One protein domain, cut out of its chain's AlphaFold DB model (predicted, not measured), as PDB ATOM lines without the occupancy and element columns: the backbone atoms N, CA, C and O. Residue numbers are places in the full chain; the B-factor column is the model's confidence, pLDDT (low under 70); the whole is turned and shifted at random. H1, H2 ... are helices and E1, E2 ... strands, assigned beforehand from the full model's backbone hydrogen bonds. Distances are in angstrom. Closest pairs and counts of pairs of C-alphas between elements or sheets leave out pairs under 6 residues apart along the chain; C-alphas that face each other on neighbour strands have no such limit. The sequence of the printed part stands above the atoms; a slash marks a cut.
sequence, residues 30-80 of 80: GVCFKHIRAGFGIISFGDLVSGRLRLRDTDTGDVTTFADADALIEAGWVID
ATOM      1  N   GLY A  30     -50.591 -32.736  11.362       91.75
ATOM      2  CA  GLY A  30     -49.684 -31.764  10.754       91.75
ATOM      3  C   GLY A  30     -49.742 -30.360  11.334       91.75
ATOM      4  O   GLY A  30     -50.353 -30.111  12.372       91.75
ATOM      5  N   VAL A  31     -49.069 -29.448  10.644       94.44
ATOM      6  CA  VAL A  31     -49.022 -28.019  10.959       94.44
ATOM      7  C   VAL A  31     -49.838 -27.266   9.924       94.44
ATOM      8  O   VAL A  31     -49.694 -27.503   8.721       94.44
ATOM      9  N   CYS A  32     -50.711 -26.384  10.406       94.94
ATOM     10  CA  CYS A  32     -51.571 -25.563   9.570       94.94
ATOM     11  C   CYS A  32     -50.834 -24.312   9.096       94.94
ATOM     12  O   CYS A  32     -50.091 -23.683   9.847       94.94
ATOM     13  N   PHE A  33     -51.097 -23.949   7.850       95.94
ATOM     14  CA  PHE A  33     -50.587 -22.752   7.215       95.94
ATOM     15  C   PHE A  33     -51.740 -21.962   6.619       95.94
ATOM     16  O   PHE A  33     -52.720 -22.526   6.126       95.94
ATOM     17  N   LYS A  34     -51.588 -20.645   6.603       96.50
ATOM     18  CA  LYS A  34     -52.506 -19.719   5.960       96.50
ATOM     19  C   LYS A  34     -51.826 -19.051   4.783       96.50
ATOM     20  O   LYS A  34     -50.732 -18.500   4.904       96.50
ATOM     21  N   HIS A  35     -52.503 -19.064   3.642       96.50
ATOM     22  CA  HIS A  35     -52.072 -18.311   2.481       96.50
ATOM     23  C   HIS A  35     -52.585 -16.879   2.561       96.50
ATOM     24  O   HIS A  35     -53.733 -16.621   2.927       96.50
ATOM     25  N   ILE A  36     -51.774 -15.933   2.104       95.19
ATOM     26  CA  ILE A  36     -52.123 -14.511   2.106       95.19
ATOM     27  C   ILE A  36     -53.344 -14.154   1.242       95.19
ATOM     28  O   ILE A  36     -53.924 -13.078   1.395       95.19
ATOM     29  N   ARG A  37     -53.733 -15.041   0.314       90.44
ATOM     30  CA  ARG A  37     -54.840 -14.824  -0.638       90.44
ATOM     31  C   ARG A  37     -55.750 -16.022  -0.927       90.44
ATOM     32  O   ARG A  37     -56.805 -15.796  -1.502       90.44
ATOM     33  N   ALA A  38     -55.332 -17.259  -0.642       80.81
ATOM     34  CA  ALA A  38     -55.900 -18.448  -1.305       80.81
ATOM     35  C   ALA A  38     -56.661 -19.396  -0.373       80.81
ATOM     36  O   ALA A  38     -57.574 -20.051  -0.849       80.81
ATOM     37  N   GLY A  39     -56.354 -19.420   0.926       92.44
ATOM     38  CA  GLY A  39     -57.002 -20.338   1.862       92.44
ATOM     39  C   GLY A  39     -56.018 -20.900   2.877       92.44
ATOM     40  O   GLY A  39     -55.095 -20.199   3.307       92.44
ATOM     41  N   PHE A  40     -56.235 -22.158   3.251       95.75
ATOM     42  CA  PHE A  40     -55.429 -22.875   4.234       95.75
ATOM     43  C   PHE A  40     -54.682 -24.051   3.603       95.75
ATOM     44  O   PHE A  40     -55.037 -24.578   2.552       95.75
ATOM     45  N   GLY A  41     -53.604 -24.448   4.263       95.75
ATOM     46  CA  GLY A  41     -52.719 -25.512   3.833       95.75
ATOM     47  C   GLY A  41     -52.240 -26.312   5.030       95.75
ATOM     48  O   GLY A  41     -52.265 -25.837   6.164       95.75
ATOM     49  N   ILE A  42     -51.809 -27.541   4.786       96.06
ATOM     50  CA  ILE A  42     -51.254 -28.402   5.825       96.06
ATOM     51  C   ILE A  42     -49.985 -29.079   5.326       96.06
ATOM     52  O   ILE A  42     -49.966 -29.647   4.233       96.06
ATOM     53  N   ILE A  43     -48.933 -29.039   6.139       96.69
ATOM     54  CA  ILE A  43     -47.767 -29.914   5.977       96.69
ATOM     55  C   ILE A  43     -47.876 -30.992   7.050       96.69
ATOM     56  O   ILE A  43     -48.125 -30.686   8.219       96.69
ATOM     57  N   SER A  44     -47.730 -32.261   6.661       95.12
ATOM     58  CA  SER A  44     -47.770 -33.355   7.632       95.12
ATOM     59  C   SER A  44     -46.590 -33.252   8.598       95.12
ATOM     60  O   SER A  44     -45.492 -32.843   8.216       95.12
ATOM     61  N   PHE A  45     -46.786 -33.659   9.852       92.25
ATOM     62  CA  PHE A  45     -45.694 -33.621  10.826       92.25
ATOM     63  C   PHE A  45     -44.530 -34.531  10.401       92.25
ATOM     64  O   PHE A  45     -43.367 -34.186  10.580       92.25
ATOM     65  N   GLY A  46     -44.832 -35.664   9.756       93.06
ATOM     66  CA  GLY A  46     -43.818 -36.567   9.209       93.06
ATOM     67  C   GLY A  46     -42.989 -35.945   8.080       93.06
ATOM     68  O   GLY A  46     -41.784 -36.187   8.013       93.06
ATOM     69  N   ASP A  47     -43.604 -35.130   7.216       94.69
ATOM     70  CA  ASP A  47     -42.880 -34.387   6.184       94.69
ATOM     71  C   ASP A  47     -41.975 -33.316   6.818       94.69
ATOM     72  O   ASP A  47     -40.794 -33.275   6.479       94.69
ATOM     73  N   LEU A  48     -42.464 -32.551   7.805       92.50
ATOM     74  CA  LEU A  48     -41.657 -31.555   8.533       92.50
ATOM     75  C   LEU A  48     -40.442 -32.180   9.229       92.50
ATOM     76  O   LEU A  48     -39.318 -31.739   9.014       92.50
ATOM     77  N   VAL A  49     -40.641 -33.264   9.984       91.62
ATOM     78  CA  VAL A  49     -39.545 -34.001  10.643       91.62
ATOM     79  C   VAL A  49     -38.543 -34.563   9.625       91.62
ATOM     80  O   VAL A  49     -37.359 -34.701   9.922       91.62
ATOM     81  N   SER A  50     -38.998 -34.868   8.407       93.00
ATOM     82  CA  SER A  50     -38.138 -35.327   7.310       93.00
ATOM     83  C   SER A  50     -37.480 -34.182   6.525       93.00
ATOM     84  O   SER A  50     -36.830 -34.456   5.512       93.00
ATOM     85  N   GLY A  51     -37.677 -32.922   6.930       91.62
ATOM     86  CA  GLY A  51     -37.189 -31.734   6.223       91.62
ATOM     87  C   GLY A  51     -37.864 -31.500   4.866       91.62
ATOM     88  O   GLY A  51     -37.272 -30.905   3.971       91.62
ATOM     89  N   ARG A  52     -39.076 -32.025   4.661       95.94
ATOM     90  CA  ARG A  52     -39.826 -31.925   3.403       95.94
ATOM     91  C   ARG A  52     -40.968 -30.935   3.558       95.94
ATOM     92  O   ARG A  52     -41.915 -31.176   4.296       95.94
ATOM     93  N   LEU A  53     -40.945 -29.855   2.788       96.62
ATOM     94  CA  LEU A  53     -42.003 -28.844   2.830       96.62
ATOM     95  C   LEU A  53     -43.074 -29.140   1.787       96.62
ATOM     96  O   LEU A  53     -43.192 -28.454   0.774       96.62
ATOM     97  N   ARG A  54     -43.826 -30.222   2.018       97.75
ATOM     98  CA  ARG A  54     -44.931 -30.660   1.153       97.75
ATOM     99  C   ARG A  54     -46.250 -30.130   1.694       97.75
ATOM    100  O   ARG A  54     -46.886 -30.769   2.528       97.75
ATOM    101  N   LEU A  55     -46.648 -28.960   1.215       97.31
ATOM    102  CA  LEU A  55     -47.896 -28.324   1.607       97.31
ATOM    103  C   LEU A  55     -49.032 -28.837   0.737       97.31
ATOM    104  O   LEU A  55     -48.983 -28.725  -0.487       97.31
ATOM    105  N   ARG A  56     -50.057 -29.386   1.382       96.88
ATOM    106  CA  ARG A  56     -51.331 -29.713   0.753       96.88
ATOM    107  C   ARG A  56     -52.304 -28.565   0.980       96.88
ATOM    108  O   ARG A  56     -52.633 -28.282   2.131       96.88
ATOM    109  N   ASP A  57     -52.774 -27.952  -0.096       94.81
ATOM    110  CA  ASP A  57     -53.870 -26.987  -0.060       94.81
ATOM    111  C   ASP A  57     -55.155 -27.695   0.405       94.81
ATOM    112  O   ASP A  57     -55.477 -28.790  -0.068       94.81
ATOM    113  N   THR A  58     -55.859 -27.133   1.388       92.81
ATOM    114  CA  THR A  58     -57.044 -27.788   1.963       92.81
ATOM    115  C   THR A  58     -58.300 -27.616   1.121       92.81
ATOM    116  O   THR A  58     -59.225 -28.415   1.262       92.81
ATOM    117  N   ASP A  59     -58.335 -26.596   0.266       90.31
ATOM    118  CA  ASP A  59     -59.475 -26.277  -0.584       90.31
ATOM    119  C   ASP A  59     -59.410 -27.064  -1.903       90.31
ATOM    120  O   ASP A  59     -60.423 -27.606  -2.349       90.31
ATOM    121  N   THR A  60     -58.222 -27.181  -2.513       91.62
ATOM    122  CA  THR A  60     -58.044 -27.890  -3.797       91.62
ATOM    123  C   THR A  60     -57.502 -29.311  -3.656       91.62
ATOM    124  O   THR A  60     -57.727 -30.148  -4.529       91.62
ATOM    125  N   GLY A  61     -56.797 -29.610  -2.561       93.38
ATOM    126  CA  GLY A  61     -56.075 -30.870  -2.376       93.38
ATOM    127  C   GLY A  61     -54.735 -30.944  -3.115       93.38
ATOM    128  O   GLY A  61     -54.054 -31.970  -3.014       93.38
ATOM    129  N   ASP A  62     -54.339 -29.887  -3.831       94.88
ATOM    130  CA  ASP A  62     -53.066 -29.836  -4.547       94.88
ATOM    131  C   ASP A  62     -51.887 -29.843  -3.578       94.88
ATOM    132  O   ASP A  62     -51.929 -29.248  -2.500       94.88
ATOM    133  N   VAL A  63     -50.804 -30.508  -3.979       96.81
ATOM    134  CA  VAL A  63     -49.580 -30.584  -3.180       96.81
ATOM    135  C   VAL A  63     -48.479 -29.794  -3.862       96.81
ATOM    136  O   VAL A  63     -48.028 -30.155  -4.949       96.81
ATOM    137  N   THR A  64     -47.996 -28.759  -3.182       97.50
ATOM    138  CA  THR A  64     -46.835 -27.973  -3.603       97.50
ATOM    139  C   THR A  64     -45.648 -28.309  -2.711       97.50
ATOM    140  O   THR A  64     -45.792 -28.460  -1.499       97.50
ATOM    141  N   THR A  65     -44.469 -28.473  -3.313       97.94
ATOM    142  CA  THR A  65     -43.224 -28.706  -2.569       97.94
ATOM    143  C   THR A  65     -42.364 -27.459  -2.621       97.94
ATOM    144  O   THR A  65     -42.116 -26.935  -3.706       97.94
ATOM    145  N   PHE A  66     -41.897 -27.021  -1.459       97.75
ATOM    146  CA  PHE A  66     -40.992 -25.888  -1.317       97.75
ATOM    147  C   PHE A  66     -39.586 -26.369  -0.962       97.75
ATOM    148  O   PHE A  66     -39.421 -27.433  -0.361       97.75
ATOM    149  N   ALA A  67     -38.581 -25.604  -1.381       96.94
ATOM    150  CA  ALA A  67     -37.182 -25.925  -1.112       96.94
ATOM    151  C   ALA A  67     -36.814 -25.681   0.360       96.94
ATOM    152  O   ALA A  67     -36.088 -26.477   0.949       96.94
ATOM    153  N   ASP A  68     -37.352 -24.609   0.937       96.12
ATOM    154  CA  ASP A  68     -37.015 -24.091   2.259       96.12
ATOM    155  C   ASP A  68     -38.135 -23.166   2.780       96.12
ATOM    156  O   ASP A  68     -39.138 -22.917   2.092       96.12
ATOM    157  N   ALA A  69     -37.990 -22.704   4.024       95.94
ATOM    158  CA  ALA A  69     -38.981 -21.862   4.682       95.94
ATOM    159  C   ALA A  69     -39.155 -20.502   3.984       95.94
ATOM    160  O   ALA A  69     -40.276 -19.996   3.925       95.94
ATOM    161  N   ASP A  70     -38.094 -19.926   3.410       96.44
ATOM    162  CA  ASP A  70     -38.196 -18.671   2.662       96.44
ATOM    163  C   ASP A  70     -39.021 -18.863   1.388       96.44
ATOM    164  O   ASP A  70     -39.951 -18.094   1.156       96.44
ATOM    165  N   ALA A  71     -38.798 -19.939   0.628       97.44
ATOM    166  CA  ALA A  71     -39.604 -20.258  -0.551       97.44
ATOM    167  C   ALA A  71     -41.100 -20.453  -0.217       97.44
ATOM    168  O   ALA A  71     -41.974 -20.031  -0.980       97.44
ATOM    169  N   LEU A  72     -41.409 -21.068   0.929       96.88
ATOM    170  CA  LEU A  72     -42.778 -21.216   1.440       96.88
ATOM    171  C   LEU A  72     -43.415 -19.848   1.764       96.88
ATOM    172  O   LEU A  72     -44.550 -19.573   1.367       96.88
ATOM    173  N   ILE A  73     -42.666 -18.974   2.445       96.81
ATOM    174  CA  ILE A  73     -43.101 -17.629   2.846       96.81
ATOM    175  C   ILE A  73     -43.275 -16.706   1.635       96.81
ATOM    176  O   ILE A  73     -44.271 -15.983   1.550       96.81
ATOM    177  N   GLU A  74     -42.338 -16.731   0.686       95.56
ATOM    178  CA  GLU A  74     -42.397 -15.970  -0.567       95.56
ATOM    179  C   GLU A  74     -43.595 -16.383  -1.423       95.56
ATOM    180  O   GLU A  74     -44.246 -15.534  -2.037       95.56
ATOM    181  N   ALA A  75     -43.943 -17.674  -1.400       95.25
ATOM    182  CA  ALA A  75     -45.159 -18.179  -2.020       95.25
ATOM    183  C   ALA A  75     -46.439 -17.729  -1.302       95.25
ATOM    184  O   ALA A  75     -47.515 -17.913  -1.856       95.25
ATOM    185  N   GLY A  76     -46.342 -17.109  -0.120       96.00
ATOM    186  CA  GLY A  76     -47.453 -16.486   0.597       96.00
ATOM    187  C   GLY A  76     -47.982 -17.283   1.788       96.00
ATOM    188  O   GLY A  76     -48.995 -16.869   2.363       96.00
ATOM    189  N   TRP A  77     -47.330 -18.385   2.161       97.12
ATOM    190  CA  TRP A  77     -47.741 -19.268   3.253       97.12
ATOM    191  C   TRP A  77     -47.006 -18.948   4.555       97.12
ATOM    192  O   TRP A  77     -45.785 -18.828   4.582       97.12
ATOM    193  N   VAL A  78     -47.753 -18.844   5.648       96.94
ATOM    194  CA  VAL A  78     -47.225 -18.687   7.013       96.94
ATOM    195  C   VAL A  78     -47.971 -19.604   7.961       96.94
ATOM    196  O   VAL A  78     -49.062 -20.059   7.621       96.94
ATOM    197  N   ILE A  79     -47.397 -19.880   9.128       95.00
ATOM    198  CA  ILE A  79     -48.094 -20.633  10.175       95.00
ATOM    199  C   ILE A  79     -49.396 -19.920  10.596       95.00
ATOM    200  O   ILE A  79     -49.434 -18.687  10.639       95.00
ATOM    201  N   ASP A  80     -50.454 -20.697  10.855       91.75
ATOM    202  CA  ASP A  80     -51.772 -20.224  11.329       91.75
ATOM    203  C   ASP A  80     -51.993 -20.492  12.824       91.75
ATOM    204  O   ASP A  80     -51.703 -21.628  13.275       91.75
TER     205      ASP A  80
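This is residues 30 to 80 of the 80 residues of an uncharacterized protein of Rhizobiales bacterium 35-66-30 (UniProt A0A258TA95). A strongly twisted sheet of five strands curls like part of a barrel, and the short helix H2 covers its open side, between the edge strands E4 and E5. The small helix H1 only grazes the sheet, at one end of the long axis. The printed part has 51 residues, with two named helices and five named strands in the order E1, E2, H1, E3, E4, H2, E5; the sheet's order is E4, E3, E2, E1, E5, with antiparallel neighbours. The class is mixed, helices and strands. The whole is compact, with a radius of gyration of the C-alphas of 9.7 A, and spans 27 by 20 by 18 A.

Find C-alpha 30 at (-49.684, -31.764, 10.754); there E1 begins, residues 30 to 35, and runs 16.0 A from first to last C-alpha. Next comes E2, residues 40 to 44, 13.4 A long, and directly after it H1, residues 45 to 49, 6.2 A long. Look for C-alpha 53 at (-42.003, -28.844, 2.830), where E3 begins; it holds residues 53 to 57 and is 12.4 A long. E4, residues 63 to 66, measures 10.0 A. H2, residues 69 to 74, measures 8.6 A. E5, residues 77 to 79, measures 7.1 A and ends at C-alpha 79, (-48.094, -20.633, 10.175).

Begin with the hairpin E1 and E2, antiparallel at 151 degrees between their directions, and look at N 33 and O 41, 2.8 A apart. On the other side of E1 lies E5, antiparallel at 131 degrees, with N 34 and O 78 at 2.8 A. E3 is the antiparallel neighbour of E2 at 139 degrees, with N 42 and O 56 at 2.9 A. E3 and E4 form the second hairpin, antiparallel at 147 degrees, with N 64 and O 55 at 2.9 A. E4 and E5 are apart. H2 is on the sheet; its closest C-alphas to E4 are Leu 72 and Phe 66, 5.7 A, and to E5 Leu 72 and Val 78, 7.6 A. H1 only grazes the sheet with its residues 45 to 48; the closest C-alphas of H1 and E1 are Phe 45 and Gly 30, 4.4 A. H1 and H2 are apart. In both helices every O i to N i+4 pair is within hydrogen-bond range.

The two C-alphas farthest apart are those of Arg 37 and Ser 50, at 27.6 A. The printed part has no cut and ends at Asp 80, the chain's last residue. The six links between successive elements are tight. The mean pLDDT of the printed part is 94.8, and no printed residue is under 70.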